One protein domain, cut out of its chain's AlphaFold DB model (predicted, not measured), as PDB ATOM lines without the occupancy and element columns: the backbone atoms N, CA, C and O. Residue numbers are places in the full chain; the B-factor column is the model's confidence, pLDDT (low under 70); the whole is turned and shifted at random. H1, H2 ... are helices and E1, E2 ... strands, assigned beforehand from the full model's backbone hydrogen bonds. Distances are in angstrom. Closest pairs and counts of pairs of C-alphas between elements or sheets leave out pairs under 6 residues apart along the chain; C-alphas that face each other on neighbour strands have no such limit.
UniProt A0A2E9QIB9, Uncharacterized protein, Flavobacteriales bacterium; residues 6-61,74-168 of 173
ATOM      1  N   LYS A   6     -13.253 -50.866  24.900       80.50
ATOM      2  CA  LYS A   6     -12.772 -50.096  26.049       80.50
ATOM      3  C   LYS A   6     -13.869 -49.896  27.100       80.50
ATOM      4  O   LYS A   6     -13.590 -50.038  28.291       80.50
ATOM      5  N   THR A   7     -15.094 -49.586  26.676       79.56
ATOM      6  CA  THR A   7     -16.263 -49.456  27.561       79.56
ATOM      7  C   THR A   7     -16.626 -50.809  28.171       79.56
ATOM      8  O   THR A   7     -16.755 -50.906  29.390       79.56
ATOM      9  N   ALA A   8     -16.655 -51.876  27.367       82.06
ATOM     10  CA  ALA A   8     -16.930 -53.230  27.843       82.06
ATOM     11  C   ALA A   8     -15.912 -53.688  28.907       82.06
ATOM     12  O   ALA A   8     -16.287 -54.178  29.975       82.06
ATOM     13  N   LEU A   9     -14.612 -53.460  28.676       86.56
ATOM     14  CA  LEU A   9     -13.565 -53.799  29.645       86.56
ATOM     15  C   LEU A   9     -13.677 -52.976  30.937       86.56
ATOM     16  O   LEU A   9     -13.446 -53.505  32.030       86.56
ATOM     17  N   LYS A  10     -14.014 -51.685  30.822       88.44
ATOM     18  CA  LYS A  10     -14.245 -50.805  31.974       88.44
ATOM     19  C   LYS A  10     -15.398 -51.331  32.831       88.44
ATOM     20  O   LYS A  10     -15.242 -51.465  34.045       88.44
ATOM     21  N   LEU A  11     -16.509 -51.696  32.199       88.38
ATOM     22  CA  LEU A  11     -17.691 -52.223  32.876       88.38
ATOM     23  C   LEU A  11     -17.463 -53.597  33.485       88.38
ATOM     24  O   LEU A  11     -17.930 -53.858  34.587       88.38
ATOM     25  N   GLU A  12     -16.676 -54.454  32.843       91.12
ATOM     26  CA  GLU A  12     -16.270 -55.736  33.421       91.12
ATOM     27  C   GLU A  12     -15.459 -55.568  34.717       91.12
ATOM     28  O   GLU A  12     -15.657 -56.304  35.690       91.12
ATOM     29  N   LYS A  13     -14.556 -54.580  34.771       92.81
ATOM     30  CA  LYS A  13     -13.812 -54.254  35.999       92.81
ATOM     31  C   LYS A  13     -14.732 -53.681  37.075       92.81
ATOM     32  O   LYS A  13     -14.676 -54.141  38.219       92.81
ATOM     33  N   PHE A  14     -15.593 -52.739  36.696       93.62
ATOM     34  CA  PHE A  14     -16.581 -52.136  37.585       93.62
ATOM     35  C   PHE A  14     -17.523 -53.192  38.181       93.62
ATOM     36  O   PHE A  14     -17.656 -53.292  39.400       93.62
ATOM     37  N   ARG A  15     -18.065 -54.085  37.347       94.06
ATOM     38  CA  ARG A  15     -18.909 -55.215  37.755       94.06
ATOM     39  C   ARG A  15     -18.239 -56.075  38.819       94.06
ATOM     40  O   ARG A  15     -18.826 -56.359  39.861       94.06
ATOM     41  N   LYS A  16     -16.984 -56.476  38.583       95.19
ATOM     42  CA  LYS A  16     -16.213 -57.290  39.539       95.19
ATOM     43  C   LYS A  16     -15.979 -56.561  40.862       95.19
ATOM     44  O   LYS A  16     -15.955 -57.211  41.905       95.19
ATOM     45  N   PHE A  17     -15.790 -55.243  40.835       96.19
ATOM     46  CA  PHE A  17     -15.678 -54.439  42.051       96.19
ATOM     47  C   PHE A  17     -16.998 -54.416  42.832       96.19
ATOM     48  O   PHE A  17     -16.997 -54.710  44.028       96.19
ATOM     49  N   MET A  18     -18.122 -54.157  42.162       95.44
ATOM     50  CA  MET A  18     -19.436 -54.089  42.811       95.44
ATOM     51  C   MET A  18     -19.866 -55.443  43.398       95.44
ATOM     52  O   MET A  18     -20.326 -55.492  44.539       95.44
ATOM     53  N   LEU A  19     -19.585 -56.556  42.707       95.50
ATOM     54  CA  LEU A  19     -19.776 -57.907  43.257       95.50
ATOM     55  C   LEU A  19     -18.988 -58.128  44.557       95.50
ATOM     56  O   LEU A  19     -19.516 -58.686  45.516       95.50
ATOM     57  N   LYS A  20     -17.732 -57.662  44.630       96.19
ATOM     58  CA  LYS A  20     -16.916 -57.762  45.857       96.19
ATOM     59  C   LYS A  20     -17.476 -56.926  47.010       96.19
ATOM     60  O   LYS A  20     -17.229 -57.257  48.165       96.19
ATOM     61  N   LYS A  21     -18.216 -55.857  46.707       93.00
ATOM     62  CA  LYS A  21     -18.942 -55.038  47.690       93.00
ATOM     63  C   LYS A  21     -20.283 -55.659  48.116       93.00
ATOM     64  O   LYS A  21     -20.941 -55.120  49.003       93.00
ATOM     65  N   GLY A  22     -20.657 -56.799  47.531       93.19
ATOM     66  CA  GLY A  22     -21.856 -57.563  47.873       93.19
ATOM     67  C   GLY A  22     -23.090 -57.217  47.043       93.19
ATOM     68  O   GLY A  22     -24.154 -57.769  47.309       93.19
ATOM     69  N   TYR A  23     -22.974 -56.328  46.053       92.88
ATOM     70  CA  TYR A  23     -24.087 -56.004  45.163       92.88
ATOM     71  C   TYR A  23     -24.334 -57.140  44.174       92.88
ATOM     72  O   TYR A  23     -23.392 -57.692  43.606       92.88
ATOM     73  N   ASN A  24     -25.606 -57.454  43.942       91.94
ATOM     74  CA  ASN A  24     -26.036 -58.396  42.911       91.94
ATOM     75  C   ASN A  24     -26.664 -57.672  41.714       91.94
ATOM     76  O   ASN A  24     -26.473 -58.121  40.585       91.94
ATOM     77  N   TYR A  25     -27.348 -56.551  41.959       90.44
ATOM     78  CA  TYR A  25     -28.013 -55.756  40.930       90.44
ATOM     79  C   TYR A  25     -27.695 -54.274  41.109       90.44
ATOM     80  O   TYR A  25     -27.585 -53.801  42.243       90.44
ATOM     81  N   LEU A  26     -27.570 -53.558  39.997       90.56
ATOM     82  CA  LEU A  26     -27.646 -52.099  39.960       90.56
ATOM     83  C   LEU A  26     -28.850 -51.723  39.116       90.56
ATOM     84  O   LEU A  26     -29.047 -52.319  38.059       90.56
ATOM     85  N   THR A  27     -29.615 -50.745  39.560       87.38
ATOM     86  CA  THR A  27     -30.806 -50.288  38.859       87.38
ATOM     87  C   THR A  27     -30.640 -48.820  38.527       87.38
ATOM     88  O   THR A  27     -30.227 -48.058  39.394       87.38
ATOM     89  N   VAL A  28     -30.924 -48.433  37.289       83.19
ATOM     90  CA  VAL A  28     -30.934 -47.037  36.852       83.19
ATOM     91  C   VAL A  28     -32.300 -46.730  36.264       83.19
ATOM     92  O   VAL A  28     -32.787 -47.478  35.413       83.19
ATOM     93  N   TYR A  29     -32.902 -45.642  36.723       78.25
ATOM     94  CA  TYR A  29     -34.167 -45.129  36.220       78.25
ATOM     95  C   TYR A  29     -33.896 -43.954  35.299       78.25
ATOM     96  O   TYR A  29     -33.079 -43.078  35.604       78.25
ATOM     97  N   TYR A  30     -34.580 -43.963  34.167       72.88
ATOM     98  CA  TYR A  30     -34.429 -42.953  33.141       72.88
ATOM     99  C   TYR A  30     -35.798 -42.550  32.602       72.88
ATOM    100  O   TYR A  30     -36.746 -43.340  32.603       72.88
ATOM    101  N   ASP A  31     -35.891 -41.314  32.135       69.38
ATOM    102  CA  ASP A  31     -37.017 -40.811  31.356       69.38
ATOM    103  C   ASP A  31     -36.487 -39.872  30.277       69.38
ATOM    104  O   ASP A  31     -35.537 -39.124  30.500       69.38
ATOM    105  N   GLY A  32     -37.074 -39.921  29.090       59.41
ATOM    106  CA  GLY A  32     -36.869 -38.906  28.072       59.41
ATOM    107  C   GLY A  32     -36.901 -39.423  26.644       59.41
ATOM    108  O   GLY A  32     -37.279 -40.556  26.351       59.41
ATOM    109  N   CYS A  33     -36.550 -38.530  25.728       52.62
ATOM    110  CA  CYS A  33     -36.874 -38.594  24.315       52.62
ATOM    111  C   CYS A  33     -35.644 -38.317  23.446       52.62
ATOM    112  O   CYS A  33     -35.062 -37.234  23.534       52.62
ATOM    113  N   GLY A  34     -35.272 -39.266  22.578       48.66
ATOM    114  CA  GLY A  34     -34.156 -39.102  21.636       48.66
ATOM    115  C   GLY A  34     -32.840 -38.745  22.340       48.66
ATOM    116  O   GLY A  34     -32.458 -39.401  23.302       48.66
ATOM    117  N   ASP A  35     -32.181 -37.667  21.898       44.69
ATOM    118  CA  ASP A  35     -30.933 -37.144  22.489       44.69
ATOM    119  C   ASP A  35     -31.136 -36.407  23.837       44.69
ATOM    120  O   ASP A  35     -30.179 -35.914  24.436       44.69
ATOM    121  N   SER A  36     -32.382 -36.292  24.310       50.25
ATOM    122  CA  SER A  36     -32.760 -35.636  25.568       50.25
ATOM    123  C   SER A  36     -33.385 -36.643  26.532       50.25
ATOM    124  O   SER A  36     -34.604 -36.730  26.662       50.25
ATOM    125  N   GLY A  37     -32.528 -37.435  27.175       54.81
ATOM    126  CA  GLY A  37     -32.872 -38.271  28.323       54.81
ATOM    127  C   GLY A  37     -32.382 -37.650  29.628       54.81
ATOM    128  O   GLY A  37     -31.393 -36.918  29.638       54.81
ATOM    129  N   GLU A  38     -33.032 -37.982  30.734       61.66
ATOM    130  CA  GLU A  38     -32.550 -37.725  32.086       61.66
ATOM    131  C   GLU A  38     -32.475 -39.047  32.854       61.66
ATOM    132  O   GLU A  38     -33.443 -39.804  32.948       61.66
ATOM    133  N   CYS A  39     -31.299 -39.331  33.415       67.38
ATOM    134  CA  CYS A  39     -31.146 -40.346  34.451       67.38
ATOM    135  C   CYS A  39     -31.423 -39.657  35.780       67.38
ATOM    136  O   CYS A  39     -30.668 -38.759  36.157       67.38
ATOM    137  N   TYR A  40     -32.485 -40.042  36.479       67.31
ATOM    138  CA  TYR A  40     -32.859 -39.363  37.722       67.31
ATOM    139  C   TYR A  40     -32.510 -40.174  38.973       67.31
ATOM    140  O   TYR A  40     -32.273 -39.583  40.023       67.31
ATOM    141  N   GLU A  41     -32.397 -41.508  38.883       73.00
ATOM    142  CA  GLU A  41     -32.086 -42.351  40.045       73.00
ATOM    143  C   GLU A  41     -31.203 -43.560  39.712       73.00
ATOM    144  O   GLU A  41     -31.354 -44.208  38.675       73.00
ATOM    145  N   MET A  42     -30.312 -43.906  40.649       81.94
ATOM    146  CA  MET A  42     -29.548 -45.151  40.635       81.94
ATOM    147  C   MET A  42     -29.562 -45.821  42.009       81.94
ATOM    148  O   MET A  42     -29.223 -45.202  43.018       81.94
ATOM    149  N   GLU A  43     -29.862 -47.115  42.034       85.31
ATOM    150  CA  GLU A  43     -29.934 -47.928  43.248       85.31
ATOM    151  C   GLU A  43     -29.013 -49.149  43.158       85.31
ATOM    152  O   GLU A  43     -28.811 -49.734  42.091       85.31
ATOM    153  N   GLY A  44     -28.431 -49.550  44.290       86.69
ATOM    154  CA  GLY A  44     -27.631 -50.767  44.388       86.69
ATOM    155  C   GLY A  44     -28.286 -51.787  45.304       86.69
ATOM    156  O   GLY A  44     -28.453 -51.539  46.493       86.69
ATOM    157  N   HIS A  45     -28.562 -52.985  44.791       88.75
ATOM    158  CA  HIS A  45     -29.236 -54.032  45.557       88.75
ATOM    159  C   HIS A  45     -28.292 -55.191  45.882       88.75
ATOM    160  O   HIS A  45     -27.686 -55.819  45.005       88.75
ATOM    161  N   LYS A  46     -28.204 -55.523  47.173       89.00
ATOM    162  CA  LYS A  46     -27.460 -56.687  47.694       89.00
ATOM    163  C   LYS A  46     -28.331 -57.943  47.826       89.00
ATOM    164  O   LYS A  46     -27.816 -59.021  48.115       89.00
ATOM    165  N   SER A  47     -29.639 -57.821  47.590       84.88
ATOM    166  CA  SER A  47     -30.583 -58.946  47.552       84.88
ATOM    167  C   SER A  47     -30.224 -59.946  46.455       84.88
ATOM    168  O   SER A  47     -29.666 -59.573  45.425       84.88
ATOM    169  N   SER A  48     -30.526 -61.228  46.661       81.31
ATOM    170  CA  SER A  48     -30.386 -62.266  45.630       81.31
ATOM    171  C   SER A  48     -31.493 -62.219  44.579       81.31
ATOM    172  O   SER A  48     -31.292 -62.711  43.468       81.31
ATOM    173  N   THR A  49     -32.641 -61.640  44.923       77.75
ATOM    174  CA  THR A  49     -33.808 -61.536  44.043       77.75
ATOM    175  C   THR A  49     -33.710 -60.263  43.214       77.75
ATOM    176  O   THR A  49     -33.310 -59.221  43.733       77.75
ATOM    177  N   MET A  50     -34.034 -60.372  41.926       78.69
ATOM    178  CA  MET A  50     -34.082 -59.224  41.028       78.69
ATOM    179  C   MET A  50     -35.198 -58.266  41.477       78.69
ATOM    180  O   MET A  50     -36.255 -58.748  41.879       78.69
ATOM    181  N   PRO A  51     -34.998 -56.943  41.419       73.31
ATOM    182  CA  PRO A  51     -36.074 -55.990  41.673       73.31
ATOM    183  C   PRO A  51     -37.192 -56.153  40.628       73.31
ATOM    184  O   PRO A  51     -36.936 -56.098  39.426       73.31
ATOM    185  N   GLU A  52     -38.432 -56.363  41.071       65.25
ATOM    186  CA  GLU A  52     -39.586 -56.598  40.182       65.25
ATOM    187  C   GLU A  52     -40.401 -55.325  39.891       65.25
ATOM    188  O   GLU A  52     -41.172 -55.326  38.943       65.25
ATOM    189  N   GLU A  53     -40.192 -54.224  40.628       61.75
ATOM    190  CA  GLU A  53     -41.017 -53.003  40.500       61.75
ATOM    191  C   GLU A  53     -40.924 -52.343  39.110       61.75
ATOM    192  O   GLU A  53     -39.843 -52.215  38.534       61.75
ATOM    193  N   HIS A  54     -42.050 -51.887  38.561       55.06
ATOM    194  CA  HIS A  54     -42.067 -51.228  37.254       55.06
ATOM    195  C   HIS A  54     -41.582 -49.770  37.341       55.06
ATOM    196  O   HIS A  54     -41.803 -49.086  38.338       55.06
ATOM    197  N   ALA A  55     -40.966 -49.262  36.264       50.50
ATOM    198  CA  ALA A  55     -40.479 -47.877  36.197       50.50
ATOM    199  C   ALA A  55     -41.587 -46.847  36.500       50.50
ATOM    200  O   ALA A  55     -41.367 -45.928  37.283       50.50
ATOM    201  N   ALA A  56     -42.800 -47.058  35.972       48.44
ATOM    202  CA  ALA A  56     -43.962 -46.201  36.220       48.44
ATOM    203  C   ALA A  56     -44.403 -46.173  37.698       48.44
ATOM    204  O   ALA A  56     -44.805 -45.131  38.219       48.44
ATOM    205  N   GLU A  57     -44.303 -47.307  38.401       49.97
ATOM    206  CA  GLU A  57     -44.646 -47.389  39.826       49.97
ATOM    207  C   GLU A  57     -43.643 -46.604  40.681       49.97
ATOM    208  O   GLU A  57     -44.032 -45.968  41.664       49.97
ATOM    209  N   GLN A  58     -42.369 -46.576  40.280       50.75
ATOM    210  CA  GLN A  58     -41.309 -45.872  41.001       50.75
ATOM    211  C   GLN A  58     -41.183 -44.394  40.622       50.75
ATOM    212  O   GLN A  58     -40.912 -43.589  41.508       50.75
ATOM    213  N   ALA A  59     -41.494 -43.996  39.385       45.53
ATOM    214  CA  ALA A  59     -41.596 -42.585  38.992       45.53
ATOM    215  C   ALA A  59     -42.595 -41.816  39.881       45.53
ATOM    216  O   ALA A  59     -42.362 -40.668  40.245       45.53
ATOM    217  N   SER A  60     -43.669 -42.482  40.332       45.69
ATOM    218  CA  SER A  60     -44.623 -41.914  41.301       45.69
ATOM    219  C   SER A  60     -44.076 -41.784  42.736       45.69
ATOM    220  O   SER A  60     -44.631 -41.039  43.548       45.69
ATOM    221  N   ARG A  61     -43.004 -42.520  43.062       41.84
ATOM    222  CA  ARG A  61     -42.358 -42.589  44.385       41.84
ATOM    223  C   ARG A  61     -41.020 -41.859  44.448       41.84
ATOM    224  O   ARG A  61     -40.539 -41.628  45.558       41.84
ATOM    225  N   VAL A  74     -27.278 -28.427  43.666       41.06
ATOM    226  CA  VAL A  74     -27.328 -28.758  45.089       41.06
ATOM    227  C   VAL A  74     -25.958 -29.258  45.545       41.06
ATOM    228  O   VAL A  74     -25.207 -29.882  44.789       41.06
ATOM    229  N   SER A  75     -25.602 -28.947  46.790       49.56
ATOM    230  CA  SER A  75     -24.357 -29.439  47.381       49.56
ATOM    231  C   SER A  75     -24.372 -30.968  47.489       49.56
ATOM    232  O   SER A  75     -25.429 -31.584  47.587       49.56
ATOM    233  N   GLU A  76     -23.195 -31.598  47.510       51.69
ATOM    234  CA  GLU A  76     -23.067 -33.054  47.651       51.69
ATOM    235  C   GLU A  76     -23.781 -33.579  48.913       51.69
ATOM    236  O   GLU A  76     -24.453 -34.604  48.861       51.69
ATOM    237  N   GLU A  77     -23.710 -32.847  50.026       54.66
ATOM    238  CA  GLU A  77     -24.422 -33.181  51.267       54.66
ATOM    239  C   GLU A  77     -25.946 -33.111  51.120       54.66
ATOM    240  O   GLU A  77     -26.658 -33.919  51.714       54.66
ATOM    241  N   GLU A  78     -26.454 -32.182  50.312       52.81
ATOM    242  CA  GLU A  78     -27.887 -32.016  50.077       52.81
ATOM    243  C   GLU A  78     -28.437 -32.996  49.032       52.81
ATOM    244  O   GLU A  78     -29.554 -33.488  49.179       52.81
ATOM    245  N   ALA A  79     -27.644 -33.342  48.016       51.81
ATOM    246  CA  ALA A  79     -27.956 -34.453  47.122       51.81
ATOM    247  C   ALA A  79     -28.035 -35.768  47.914       51.81
ATOM    248  O   ALA A  79     -28.962 -36.552  47.733       51.81
ATOM    249  N   TYR A  80     -27.111 -35.977  48.860       55.19
ATOM    250  CA  TYR A  80     -27.075 -37.188  49.678       55.19
ATOM    251  C   TYR A  80     -28.121 -37.258  50.785       55.19
ATOM    252  O   TYR A  80     -28.526 -38.363  51.140       55.19
ATOM    253  N   SER A  81     -28.575 -36.129  51.329       54.66
ATOM    254  CA  SER A  81     -29.633 -36.122  52.349       54.66
ATOM    255  C   SER A  81     -31.009 -36.496  51.788       54.66
ATOM    256  O   SER A  81     -31.896 -36.867  52.556       54.66
ATOM    257  N   LYS A  82     -31.169 -36.428  50.460       61.78
ATOM    258  CA  LYS A  82     -32.388 -36.795  49.727       61.78
ATOM    259  C   LYS A  82     -32.356 -38.236  49.192       61.78
ATOM    260  O   LYS A  82     -33.374 -38.713  48.706       61.78
ATOM    261  N   CYS A  83     -31.225 -38.940  49.308       61.88
ATOM    262  CA  CYS A  83     -31.092 -40.336  48.890       61.88
ATOM    263  C   CYS A  83     -31.637 -41.314  49.940       61.88
ATOM    264  O   CYS A  83     -31.446 -41.132  51.145       61.88
ATOM    265  N   ASN A  84     -32.212 -42.427  49.482       68.00
ATOM    266  CA  ASN A  84     -32.407 -43.590  50.345       68.00
ATOM    267  C   ASN A  84     -31.059 -44.300  50.633       68.00
ATOM    268  O   ASN A  84     -30.023 -43.992  50.036       68.00
ATOM    269  N   TYR A  85     -31.044 -45.241  51.584       66.38
ATOM    270  CA  TYR A  85     -29.810 -45.930  51.991       66.38
ATOM    271  C   TYR A  85     -29.133 -46.680  50.831       66.38
ATOM    272  O   TYR A  85     -27.907 -46.632  50.710       66.38
ATOM    273  N   ASP A  86     -29.916 -47.326  49.966       70.88
ATOM    274  CA  ASP A  86     -29.410 -48.125  48.847       70.88
ATOM    275  C   ASP A  86     -28.813 -47.236  47.739       70.88
ATOM    276  O   ASP A  86     -27.766 -47.567  47.175       70.88
ATOM    277  N   GLN A  87     -29.410 -46.064  47.495       74.25
ATOM    278  CA  GLN A  87     -28.889 -45.002  46.623       74.25
ATOM    279  C   GLN A  87     -27.582 -44.408  47.178       74.25
ATOM    280  O   GLN A  87     -26.591 -44.234  46.465       74.25
ATOM    281  N   TYR A  88     -27.528 -44.129  48.481       75.19
ATOM    282  CA  TYR A  88     -26.326 -43.575  49.101       75.19
ATOM    283  C   TYR A  88     -25.146 -44.563  49.083       75.19
ATOM    284  O   TYR A  88     -24.019 -44.199  48.718       75.19
ATOM    285  N   ASP A  89     -25.382 -45.823  49.465       79.62
ATOM    286  CA  ASP A  89     -24.330 -46.843  49.556       79.62
ATOM    287  C   ASP A  89     -23.734 -47.171  48.173       79.62
ATOM    288  O   ASP A  89     -22.509 -47.344  48.036       79.62
ATOM    289  N   VAL A  90     -24.569 -47.188  47.123       84.31
ATOM    290  CA  VAL A  90     -24.103 -47.418  45.748       84.31
ATOM    291  C   VAL A  90     -23.268 -46.245  45.236       84.31
ATOM    292  O   VAL A  90     -22.151 -46.468  44.760       84.31
ATOM    293  N   LEU A  91     -23.713 -44.998  45.435       83.62
ATOM    294  CA  LEU A  91     -22.976 -43.802  45.009       83.62
ATOM    295  C   LEU A  91     -21.612 -43.701  45.698       83.62
ATOM    296  O   LEU A  91     -20.595 -43.408  45.058       83.62
ATOM    297  N   LYS A  92     -21.551 -44.010  46.996       84.75
ATOM    298  CA  LYS A  92     -20.287 -44.070  47.742       84.75
ATOM    299  C   LYS A  92     -19.343 -45.135  47.176       84.75
ATOM    300  O   LYS A  92     -18.137 -44.900  47.061       84.75
ATOM    301  N   SER A  93     -19.887 -46.291  46.800       88.69
ATOM    302  CA  SER A  93     -19.121 -47.389  46.203       88.69
ATOM    303  C   SER A  93     -18.576 -47.020  44.819       88.69
ATOM    304  O   SER A  93     -17.409 -47.293  44.533       88.69
ATOM    305  N   ILE A  94     -19.370 -46.332  43.993       88.62
ATOM    306  CA  ILE A  94     -18.958 -45.823  42.677       88.62
ATOM    307  C   ILE A  94     -17.849 -44.778  42.818       88.62
ATOM    308  O   ILE A  94     -16.801 -44.902  42.183       88.62
ATOM    309  N   LYS A  95     -18.012 -43.797  43.718       87.12
ATOM    310  CA  LYS A  95     -16.967 -42.795  44.001       87.12
ATOM    311  C   LYS A  95     -15.658 -43.441  44.437       87.12
ATOM    312  O   LYS A  95     -14.585 -43.028  43.992       87.12
ATOM    313  N   GLN A  96     -15.736 -44.473  45.278       90.12
ATOM    314  CA  GLN A  96     -14.563 -45.247  45.668       90.12
ATOM    315  C   GLN A  96     -13.905 -45.918  44.453       90.12
ATOM    316  O   GLN A  96     -12.695 -45.770  44.271       90.12
ATOM    317  N   TYR A  97     -14.678 -46.605  43.606       92.25
ATOM    318  CA  TYR A  97     -14.163 -47.248  42.394       92.25
ATOM    319  C   TYR A  97     -13.459 -46.252  41.465       92.25
ATOM    320  O   TYR A  97     -12.315 -46.492  41.066       92.25
ATOM    321  N   ASN A  98     -14.111 -45.125  41.165       90.25
ATOM    322  CA  ASN A  98     -13.583 -44.084  40.282       90.25
ATOM    323  C   ASN A  98     -12.263 -43.519  40.813       90.25
ATOM    324  O   ASN A  98     -11.288 -43.402  40.068       90.25
ATOM    325  N   LYS A  99     -12.185 -43.264  42.125       90.50
ATOM    326  CA  LYS A  99     -10.961 -42.791  42.780       90.50
ATOM    327  C   LYS A  99      -9.825 -43.815  42.720       90.50
ATOM    328  O   LYS A  99      -8.688 -43.442  42.434       90.50
ATOM    329  N   GLU A 100     -10.109 -45.087  42.997       92.56
ATOM    330  CA  GLU A 100      -9.099 -46.156  43.024       92.56
ATOM    331  C   GLU A 100      -8.568 -46.504  41.629       92.56
ATOM    332  O   GLU A 100      -7.383 -46.795  41.472       92.56
ATOM    333  N   ASN A 101      -9.430 -46.448  40.612       89.81
ATOM    334  CA  ASN A 101      -9.108 -46.907  39.259       89.81
ATOM    335  C   ASN A 101      -8.823 -45.761  38.278       89.81
ATOM    336  O   ASN A 101      -8.423 -46.030  37.148       89.81
ATOM    337  N   LYS A 102      -8.973 -44.499  38.714       89.81
ATOM    338  CA  LYS A 102      -8.900 -43.298  37.859       89.81
ATOM    339  C   LYS A 102      -9.861 -43.387  36.670       89.81
ATOM    340  O   LYS A 102      -9.520 -43.026  35.548       89.81
ATOM    341  N   GLU A 103     -11.047 -43.912  36.943       88.44
ATOM    342  CA  GLU A 103     -12.139 -44.063  35.986       88.44
ATOM    343  C   GLU A 103     -13.215 -43.006  36.255       88.44
ATOM    344  O   GLU A 103     -13.228 -42.370  37.309       88.44
ATOM    345  N   ASN A 104     -14.126 -42.842  35.300       85.69
ATOM    346  CA  ASN A 104     -15.359 -42.083  35.473       85.69
ATOM    347  C   ASN A 104     -16.517 -42.985  35.045       85.69
ATOM    348  O   ASN A 104     -16.837 -43.043  33.861       85.69
ATOM    349  N   VAL A 105     -17.002 -43.801  35.981       84.50
ATOM    350  CA  VAL A 105     -18.226 -44.594  35.841       84.50
ATOM    351  C   VAL A 105     -19.329 -43.900  36.626       84.50
ATOM    352  O   VAL A 105     -19.136 -43.570  37.796       84.50
ATOM    353  N   ASP A 106     -20.464 -43.715  35.979       81.69
ATOM    354  CA  ASP A 106     -21.693 -43.106  36.485       81.69
ATOM    355  C   ASP A 106     -22.907 -43.834  35.876       81.69
ATOM    356  O   ASP A 106     -22.756 -44.811  35.131       81.69
ATOM    357  N   GLU A 107     -24.109 -43.393  36.226       75.12
ATOM    358  CA  GLU A 107     -25.378 -43.891  35.694       75.12
ATOM    359  C   GLU A 107     -25.429 -43.847  34.157       75.12
ATOM    360  O   GLU A 107     -25.829 -44.829  33.525       75.12
ATOM    361  N   TRP A 108     -24.904 -42.779  33.552       72.62
ATOM    362  CA  TRP A 108     -24.804 -42.617  32.101       72.62
ATOM    363  C   TRP A 108     -23.907 -43.667  31.456       72.62
ATOM    364  O   TRP A 108     -24.265 -44.249  30.439       72.62
ATOM    365  N   THR A 109     -22.789 -44.011  32.097       77.12
ATOM    366  CA  THR A 109     -21.896 -45.075  31.618       77.12
ATOM    367  C   THR A 109     -22.609 -46.434  31.512       77.12
ATOM    368  O   THR A 109     -22.215 -47.271  30.694       77.12
ATOM    369  N   LEU A 110     -23.626 -46.687  32.348       76.81
ATOM    370  CA  LEU A 110     -24.433 -47.910  32.280       76.81
ATOM    371  C   LEU A 110     -25.483 -47.839  31.165       76.81
ATOM    372  O   LEU A 110     -25.693 -48.838  30.478       76.81
ATOM    373  N   ILE A 111     -26.103 -46.674  30.968       71.44
ATOM    374  CA  ILE A 111     -27.113 -46.452  29.923       71.44
ATOM    375  C   ILE A 111     -26.498 -46.382  28.523       71.44
ATOM    376  O   ILE A 111     -27.076 -46.924  27.591       71.44
ATOM    377  N   ASP A 112     -25.278 -45.872  28.368       71.06
ATOM    378  CA  ASP A 112     -24.547 -45.875  27.089       71.06
ATOM    379  C   ASP A 112     -24.335 -47.288  26.502       71.06
ATOM    380  O   ASP A 112     -23.918 -47.444  25.352       71.06
ATOM    381  N   CYS A 113     -24.561 -48.338  27.298       66.06
ATOM    382  CA  CYS A 113     -24.458 -49.727  26.851       66.06
ATOM    383  C   CYS A 113     -25.733 -50.303  26.254       66.06
ATOM    384  O   CYS A 113     -25.692 -51.417  25.724       66.06
ATOM    385  N   ILE A 114     -26.837 -49.572  26.340       63.84
ATOM    386  CA  ILE A 114     -28.087 -49.924  25.688       63.84
ATOM    387  C   ILE A 114     -28.296 -48.988  24.500       63.84
ATOM    388  O   ILE A 114     -27.944 -47.809  24.541       63.84
ATOM    389  N   GLU A 115     -28.819 -49.518  23.397       58.66
ATOM    390  CA  GLU A 115     -29.196 -48.680  22.260       58.66
ATOM    391  C   GLU A 115     -30.494 -47.958  22.629       58.66
ATOM    392  O   GLU A 115     -31.584 -48.508  22.500       58.66
ATOM    393  N   TYR A 116     -30.358 -46.748  23.169       53.00
ATOM    394  CA  TYR A 116     -31.479 -45.921  23.596       53.00
ATOM    395  C   TYR A 116     -32.185 -45.297  22.384       53.00
ATOM    396  O   TYR A 116     -31.908 -44.164  22.004       53.00
ATOM    397  N   ASP A 117     -33.078 -46.052  21.751       50.34
ATOM    398  CA  ASP A 117     -34.024 -45.524  20.764       50.34
ATOM    399  C   ASP A 117     -35.390 -46.182  20.993       50.34
ATOM    400  O   ASP A 117     -35.850 -47.037  20.232       50.34
ATOM    401  N   PHE A 118     -36.023 -45.832  22.120       52.47
ATOM    402  CA  PHE A 118     -37.426 -46.166  22.345       52.47
ATOM    403  C   PHE A 118     -38.269 -45.378  21.342       52.47
ATOM    404  O   PHE A 118     -38.657 -44.239  21.581       52.47
ATOM    405  N   CYS A 119     -38.484 -46.009  20.188       40.69
ATOM    406  CA  CYS A 119     -39.431 -45.644  19.145       40.69
ATOM    407  C   CYS A 119     -39.430 -44.152  18.762       40.69
ATOM    408  O   CYS A 119     -40.281 -43.375  19.187       40.69
ATOM    409  N   ASN A 120     -38.554 -43.798  17.817       44.06
ATOM    410  CA  ASN A 120     -38.716 -42.648  16.917       44.06
ATOM    411  C   ASN A 120     -38.732 -41.258  17.578       44.06
ATOM    412  O   ASN A 120     -39.265 -40.316  16.988       44.06
ATOM    413  N   GLY A 121     -38.143 -41.096  18.765       50.22
ATOM    414  CA  GLY A 121     -38.075 -39.783  19.411       50.22
ATOM    415  C   GLY A 121     -39.436 -39.264  19.885       50.22
ATOM    416  O   GLY A 121     -39.714 -38.071  19.757       50.22
ATOM    417  N   GLU A 122     -40.284 -40.141  20.432       52.03
ATOM    418  CA  GLU A 122     -41.546 -39.745  21.086       52.03
ATOM    419  C   GLU A 122     -41.463 -39.666  22.618       52.03
ATOM    420  O   GLU A 122     -42.388 -39.181  23.270       52.03
ATOM    421  N   GLY A 123     -40.343 -40.090  23.198       58.56
ATOM    422  CA  GLY A 123     -40.156 -40.112  24.641       58.56
ATOM    423  C   GLY A 123     -40.623 -41.413  25.275       58.56
ATOM    424  O   GLY A 123     -41.678 -41.960  24.944       58.56
ATOM    425  N   GLY A 124     -39.820 -41.903  26.208       65.06
ATOM    426  CA  GLY A 124     -40.115 -43.094  26.981       65.06
ATOM    427  C   GLY A 124     -39.431 -43.048  28.333       65.06
ATOM    428  O   GLY A 124     -38.379 -42.433  28.502       65.06
ATOM    429  N   GLN A 125     -40.041 -43.735  29.282       71.62
ATOM    430  CA  GLN A 125     -39.498 -43.950  30.609       71.62
ATOM    431  C   GLN A 125     -39.108 -45.409  30.765       71.62
ATOM    432  O   GLN A 125     -39.624 -46.303  30.086       71.62
ATOM    433  N   GLY A 126     -38.198 -45.684  31.684       73.38
ATOM    434  CA  GLY A 126     -37.842 -47.058  31.930       73.38
ATOM    435  C   GLY A 126     -36.827 -47.263  33.023       73.38
ATOM    436  O   GLY A 126     -36.423 -46.364  33.763       73.38
ATOM    437  N   ARG A 127     -36.459 -48.530  33.135       78.75
ATOM    438  CA  ARG A 127     -35.569 -49.041  34.158       78.75
ATOM    439  C   ARG A 127     -34.567 -49.986  33.528       78.75
ATOM    440  O   ARG A 127     -34.931 -51.004  32.940       78.75
ATOM    441  N   LEU A 128     -33.296 -49.677  33.722       82.50
ATOM    442  CA  LEU A 128     -32.171 -50.537  33.407       82.50
ATOM    443  C   LEU A 128     -31.770 -51.307  34.666       82.50
ATOM    444  O   LEU A 128     -31.384 -50.702  35.660       82.50
ATOM    445  N   VAL A 129     -31.792 -52.636  34.621       87.00
ATOM    446  CA  VAL A 129     -31.263 -53.501  35.684       87.00
ATOM    447  C   VAL A 129     -29.992 -54.184  35.191       87.00
ATOM    448  O   VAL A 129     -30.025 -55.016  34.287       87.00
ATOM    449  N   PHE A 130     -28.857 -53.880  35.810       90.38
ATOM    450  CA  PHE A 130     -27.594 -54.567  35.575       90.38
ATOM    451  C   PHE A 130     -27.438 -55.749  36.545       90.38
ATOM    452  O   PHE A 130     -27.074 -55.570  37.710       90.38
ATOM    453  N   ASP A 131     -27.677 -56.972  36.061       90.94
ATOM    454  CA  ASP A 131     -27.364 -58.215  36.776       90.94
ATOM    455  C   ASP A 131     -25.845 -58.428  36.758       90.94
ATOM    456  O   ASP A 131     -25.240 -58.859  35.764       90.94
ATOM    457  N   LEU A 132     -25.213 -58.117  37.891       92.31
ATOM    458  CA  LEU A 132     -23.763 -58.122  38.029       92.31
ATOM    459  C   LEU A 132     -23.180 -59.535  37.969       92.31
ATOM    460  O   LEU A 132     -22.038 -59.707  37.545       92.31
ATOM    461  N   LYS A 133     -23.934 -60.561  38.379       90.44
ATOM    462  CA  LYS A 133     -23.451 -61.951  38.345       90.44
ATOM    463  C   LYS A 133     -23.401 -62.475  36.922       90.44
ATOM    464  O   LYS A 133     -22.432 -63.133  36.548       90.44
ATOM    465  N   LYS A 134     -24.442 -62.188  36.142       88.56
ATOM    466  CA  LYS A 134     -24.550 -62.643  34.753       88.56
ATOM    467  C   LYS A 134     -23.834 -61.717  33.774       88.56
ATOM    468  O   LYS A 134     -23.523 -62.151  32.671       88.56
ATOM    469  N   GLY A 135     -23.551 -60.473  34.164       88.81
ATOM    470  CA  GLY A 135     -22.962 -59.486  33.264       88.81
ATOM    471  C   GLY A 135     -23.917 -59.042  32.168       88.81
ATOM    472  O   GLY A 135     -23.488 -58.879  31.026       88.81
ATOM    473  N   VAL A 136     -25.199 -58.921  32.507       86.94
ATOM    474  CA  VAL A 136     -26.252 -58.575  31.553       86.94
ATOM    475  C   VAL A 136     -27.074 -57.413  32.074       86.94
ATOM    476  O   VAL A 136     -27.411 -57.354  33.253       86.94
ATOM    477  N   PHE A 137     -27.392 -56.508  31.171       84.94
ATOM    478  CA  PHE A 137     -28.365 -55.452  31.333       84.94
ATOM    479  C   PHE A 137     -29.731 -55.976  30.912       84.94
ATOM    480  O   PHE A 137     -29.835 -56.686  29.914       84.94
ATOM    481  N   ILE A 138     -30.757 -55.647  31.681       82.69
ATOM    482  CA  ILE A 138     -32.155 -55.950  31.404       82.69
ATOM    483  C   ILE A 138     -32.878 -54.611  31.376       82.69
ATOM    484  O   ILE A 138     -32.828 -53.873  32.358       82.69
ATOM    485  N   VAL A 139     -33.508 -54.286  30.257       78.56
ATOM    486  CA  VAL A 139     -34.185 -53.007  30.053       78.56
ATOM    487  C   VAL A 139     -35.681 -53.236  30.103       78.56
ATOM    488  O   VAL A 139     -36.195 -54.076  29.370       78.56
ATOM    489  N   PHE A 140     -36.356 -52.482  30.961       77.38
ATOM    490  CA  PHE A 140     -37.807 -52.387  31.027       77.38
ATOM    491  C   PHE A 140     -38.191 -50.988  30.557       77.38
ATOM    492  O   PHE A 140     -38.024 -50.033  31.315       77.38
ATOM    493  N   GLY A 141     -38.644 -50.861  29.314       71.94
ATOM    494  CA  GLY A 141     -39.042 -49.577  28.734       71.94
ATOM    495  C   GLY A 141     -40.544 -49.487  28.495       71.94
ATOM    496  O   GLY A 141     -41.183 -50.493  28.179       71.94
ATOM    497  N   GLU A 142     -41.074 -48.275  28.626       69.38
ATOM    498  CA  GLU A 142     -42.446 -47.898  28.302       69.38
ATOM    499  C   GLU A 142     -42.440 -46.598  27.483       69.38
ATOM    500  O   GLU A 142     -41.743 -45.638  27.818       69.38
ATOM    501  N   GLN A 143     -43.220 -46.562  26.403       64.81
ATOM    502  CA  GLN A 143     -43.389 -45.362  25.582       64.81
ATOM    503  C   GLN A 143     -44.457 -44.430  26.175       64.81
ATOM    504  O   GLN A 143     -45.570 -44.864  26.482       64.81
ATOM    505  N   ASN A 144     -44.149 -43.131  26.261       59.28
ATOM    506  CA  ASN A 144     -45.009 -42.137  26.915       59.28
ATOM    507  C   ASN A 144     -46.225 -41.708  26.059       59.28
ATOM    508  O   ASN A 144     -47.148 -41.084  26.589       59.28
ATOM    509  N   TYR A 145     -46.270 -42.025  24.752       49.94
ATOM    510  CA  TYR A 145     -47.367 -41.609  23.864       49.94
ATOM    511  C   TYR A 145     -47.936 -42.718  22.951       49.94
ATOM    512  O   TYR A 145     -47.240 -43.593  22.447       49.94
ATOM    513  N   GLN A 146     -49.263 -42.651  22.778       43.53
ATOM    514  CA  GLN A 146     -50.162 -43.352  21.843       43.53
ATOM    515  C   GLN A 146     -50.176 -44.889  21.725       43.53
ATOM    516  O   GLN A 146     -51.129 -45.387  21.120       43.53
ATOM    517  N   SER A 147     -49.261 -45.657  22.323       45.69
ATOM    518  CA  SER A 147     -49.347 -47.131  22.227       45.69
ATOM    519  C   SER A 147     -48.962 -47.961  23.457       45.69
ATOM    520  O   SER A 147     -49.213 -49.159  23.411       45.69
ATOM    521  N   CYS A 148     -48.471 -47.376  24.564       51.72
ATOM    522  CA  CYS A 148     -48.108 -48.121  25.792       51.72
ATOM    523  C   CYS A 148     -47.370 -49.435  25.475       51.72
ATOM    524  O   CYS A 148     -47.732 -50.508  25.960       51.72
ATOM    525  N   SER A 149     -46.386 -49.361  24.579       56.16
ATOM    526  CA  SER A 149     -45.597 -50.517  24.185       56.16
ATOM    527  C   SER A 149     -44.598 -50.822  25.300       56.16
ATOM    528  O   SER A 149     -43.847 -49.949  25.745       56.16
ATOM    529  N   TYR A 150     -44.616 -52.066  25.781       63.75
ATOM    530  CA  TYR A 150     -43.661 -52.545  26.771       63.75
ATOM    531  C   TYR A 150     -42.565 -53.306  26.055       63.75
ATOM    532  O   TYR A 150     -42.818 -54.240  25.289       63.75
ATOM    533  N   THR A 151     -41.324 -52.931  26.337       66.75
ATOM    534  CA  THR A 151     -40.181 -53.658  25.796       66.75
ATOM    535  C   THR A 151     -39.359 -54.243  26.925       66.75
ATOM    536  O   THR A 151     -39.020 -53.554  27.892       66.75
ATOM    537  N   LEU A 152     -39.022 -55.521  26.762       72.19
ATOM    538  CA  LEU A 152     -38.037 -56.217  27.571       72.19
ATOM    539  C   LEU A 152     -36.849 -56.601  26.689       72.19
ATOM    540  O   LEU A 152     -36.930 -57.531  25.877       72.19
ATOM    541  N   GLU A 153     -35.734 -55.908  26.883       72.31
ATOM    542  CA  GLU A 153     -34.485 -56.186  26.173       72.31
ATOM    543  C   GLU A 153     -33.418 -56.693  27.132       72.31
ATOM    544  O   GLU A 153     -33.401 -56.361  28.321       72.31
ATOM    545  N   LYS A 154     -32.507 -57.517  26.616       78.31
ATOM    546  CA  LYS A 154     -31.358 -57.996  27.369       78.31
ATOM    547  C   LYS A 154     -30.083 -57.780  26.578       78.31
ATOM    548  O   LYS A 154     -29.929 -58.305  25.481       78.31
ATOM    549  N   HIS A 155     -29.129 -57.086  27.181       77.19
ATOM    550  CA  HIS A 155     -27.850 -56.758  26.557       77.19
ATOM    551  C   HIS A 155     -26.708 -57.312  27.394       77.19
ATOM    552  O   HIS A 155     -26.680 -57.177  28.616       77.19
ATOM    553  N   LYS A 156     -25.730 -57.944  26.762       80.44
ATOM    554  CA  LYS A 156     -24.472 -58.301  27.418       80.44
ATOM    555  C   LYS A 156     -23.531 -57.099  27.404       80.44
ATOM    556  O   LYS A 156     -23.588 -56.262  26.511       80.44
ATOM    557  N   ILE A 157     -22.584 -57.059  28.343       77.75
ATOM    558  CA  ILE A 157     -21.570 -55.986  28.429       77.75
ATOM    559  C   ILE A 157     -20.735 -55.837  27.142       77.75
ATOM    560  O   ILE A 157     -20.204 -54.764  26.871       77.75
ATOM    561  N   ASN A 158     -20.612 -56.894  26.333       72.06
ATOM    562  CA  ASN A 158     -19.921 -56.843  25.043       72.06
ATOM    563  C   ASN A 158     -20.773 -56.256  23.897       72.06
ATOM    564  O   ASN A 158     -20.318 -56.264  22.757       72.06
ATOM    565  N   GLY A 159     -21.984 -55.767  24.183       63.62
ATOM    566  CA  GLY A 159     -22.890 -55.175  23.199       63.62
ATOM    567  C   GLY A 159     -23.731 -56.183  22.412       63.62
ATOM    568  O   GLY A 159     -24.449 -55.780  21.505       63.62
ATOM    569  N   GLU A 160     -23.666 -57.483  22.724       70.19
ATOM    570  CA  GLU A 160     -24.613 -58.453  22.166       70.19
ATOM    571  C   GLU A 160     -25.995 -58.265  22.802       70.19
ATOM    572  O   GLU A 160     -26.141 -58.399  24.020       70.19
ATOM    573  N   SER A 161     -27.004 -58.011  21.971       66.44
ATOM    574  CA  SER A 161     -28.386 -57.769  22.394       66.44
ATOM    575  C   SER A 161     -29.294 -58.928  21.989       66.44
ATOM    576  O   SER A 161     -29.191 -59.463  20.886       66.44
ATOM    577  N   GLU A 162     -30.210 -59.292  22.876       65.44
ATOM    578  CA  GLU A 162     -31.301 -60.233  22.649       65.44
ATOM    579  C   GLU A 162     -32.603 -59.532  23.056       65.44
ATOM    580  O   GLU A 162     -32.796 -59.191  24.225       65.44
ATOM    581  N   ILE A 163     -33.489 -59.283  22.090       61.72
ATOM    582  CA  ILE A 163     -34.832 -58.763  22.370       61.72
ATOM    583  C   ILE A 163     -35.664 -59.943  22.870       61.72
ATOM    584  O   ILE A 163     -35.848 -60.916  22.139       61.72
ATOM    585  N   ILE A 164     -36.128 -59.868  24.117       61.56
ATOM    586  CA  ILE A 164     -36.861 -60.963  24.764       61.56
ATOM    587  C   ILE A 164     -38.359 -60.813  24.520       61.56
ATOM    588  O   ILE A 164     -39.029 -61.814  24.278       61.56
ATOM    589  N   ASN A 165     -38.883 -59.582  24.559       60.84
ATOM    590  CA  ASN A 165     -40.277 -59.324  24.219       60.84
ATOM    591  C   ASN A 165     -40.509 -57.892  23.703       60.84
ATOM    592  O   ASN A 165     -39.972 -56.932  24.260       60.84
ATOM    593  N   ARG A 166     -41.336 -57.775  22.661       51.44
ATOM    594  CA  ARG A 166     -41.962 -56.538  22.173       51.44
ATOM    595  C   ARG A 166     -43.452 -56.838  22.104       51.44
ATOM    596  O   ARG A 166     -43.937 -57.259  21.059       51.44
ATOM    597  N   ASP A 167     -44.129 -56.714  23.234       51.94
ATOM    598  CA  ASP A 167     -45.568 -56.939  23.296       51.94
ATOM    599  C   ASP A 167     -46.278 -55.591  23.441       51.94
ATOM    600  O   ASP A 167     -45.968 -54.786  24.320       51.94
ATOM    601  N   ASP A 168     -47.295 -55.391  22.605       47.28
ATOM    602  CA  ASP A 168     -48.267 -54.294  22.717       47.28
ATOM    603  C   ASP A 168     -49.241 -54.506  23.902       47.28
ATOM    604  O   ASP A 168     -50.212 -53.765  24.065       47.28
TER     605      ASP A 168
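What this domain is: This is residues 6 to 61 and 74 to 168 of the 173 residues of an uncharacterized protein of Flavobacteriales bacterium (UniProt A0A2E9QIB9). The domain is built on one twisted sheet of six strands with helices on both faces: the short H5 covers part of one face, with residues 112 to 116 running on from it over that face, and the short H2 packs on the other. The long helix H4 stands up from the edge strand E2 on the face of H5, with the small H3 before it away from the sheet, while H1 grazes the sheet. The printed part has 151 residues with five named helices and six named strands, in the order H1 E1 E2 H2 H3 H4 H5 E3 E4 E5 E6, of mixed class. The sheet's order is E2 - E1 - E3 - E4 - E5 - E6, all antiparallel. The whole is compact, with a radius of gyration of the C-alphas of 15.2 A and spans of 45 by 35 by 30 A.

Where its parts are: H1, residues 6 to 20, begins at C-alpha 6, (-12.772, -50.096, 26.049), and is 21.6 A long from first to last C-alpha. E1, residues 25 to 33, is 25.5 A long, and E2, residues 36 to 45, is 27.4 A long. H2, residues 55 to 59, and H3, residues 76 to 81, are short. H4, residues 85 to 101, is the longest helix, 24.3 A from C-alpha 85 at (-29.810, -45.930, 51.991) to C-alpha 101. H5 holds residues 107 to 111. E3, residues 124 to 131, is 22.1 A long, E4, residues 136 to 143, 22.4 A, E5, residues 150 to 156, 20.0 A, and E6, residues 161 to 167, 17.2 A, ending at C-alpha 167, (-45.568, -56.939, 23.296).

How they stand to each other: E2 and E6 are the edge strands of the sheet. E1 and E2 form a hairpin, with N 27 and O 43 at 2.8 A, within hydrogen-bond range. E1 and E3 are antiparallel neighbours at 161 degrees, with N 28 and O 128 at 2.8 A. E3, E4, E5 and E6 form a meander, each strand the antiparallel neighbour of the one before; within hydrogen-bond range are N 127 and O 140 at 2.8 A, N 139 and O 153 at 2.8 A, and N 154 and O 162 at 2.9 A. H5 has a height over the sheet of 7.7 A and lies only just over E3, with 3 of its C-alphas falling on that strand. H2 lies on the opposite face at a height over the sheet of 8.1 A, also only just over E3, with 3 C-alphas falling on it; the closest C-alphas of the two are those of Ala 55 and Gly 126, 5.1 A apart. H4 is on the same face as H5, over E2, and stands up from the sheet, its line rising 68 degrees; its closest C-alpha pair with E2 is Glu 43 and Gln 87, 4.6 A. H1 only grazes the sheet, with its residues 8 to 19. H1 and H4 only just touch, with 3 pairs of C-alphas within 8 A, the closest Phe 14 and Tyr 97 at 7.3 A; their tilt is steep, 56 degrees, opposite ways. H3 is not on the sheet and is close to H4 but not clearly touching, the closest C-alphas being those of Tyr 80 and Tyr 88, 6.5 A apart. In all five helices every O i to N i+4 pair is within hydrogen-bond range.

The domain as a whole: The two C-alphas farthest apart are those of Glu 100 and Gln 146, at 46.3 A. Residues 62 to 73 are not printed, and C-alphas 61 and 74 lie 20.4 A apart across this cut, which falls in the link from H2 to H3. The link from H5 to E3, residues 112 to 123, is long. The mean pLDDT of the printed part is 72.2, and 63 printed residues are under 70, among them residues 52 to 61, 74 to 85 and 161 to 168.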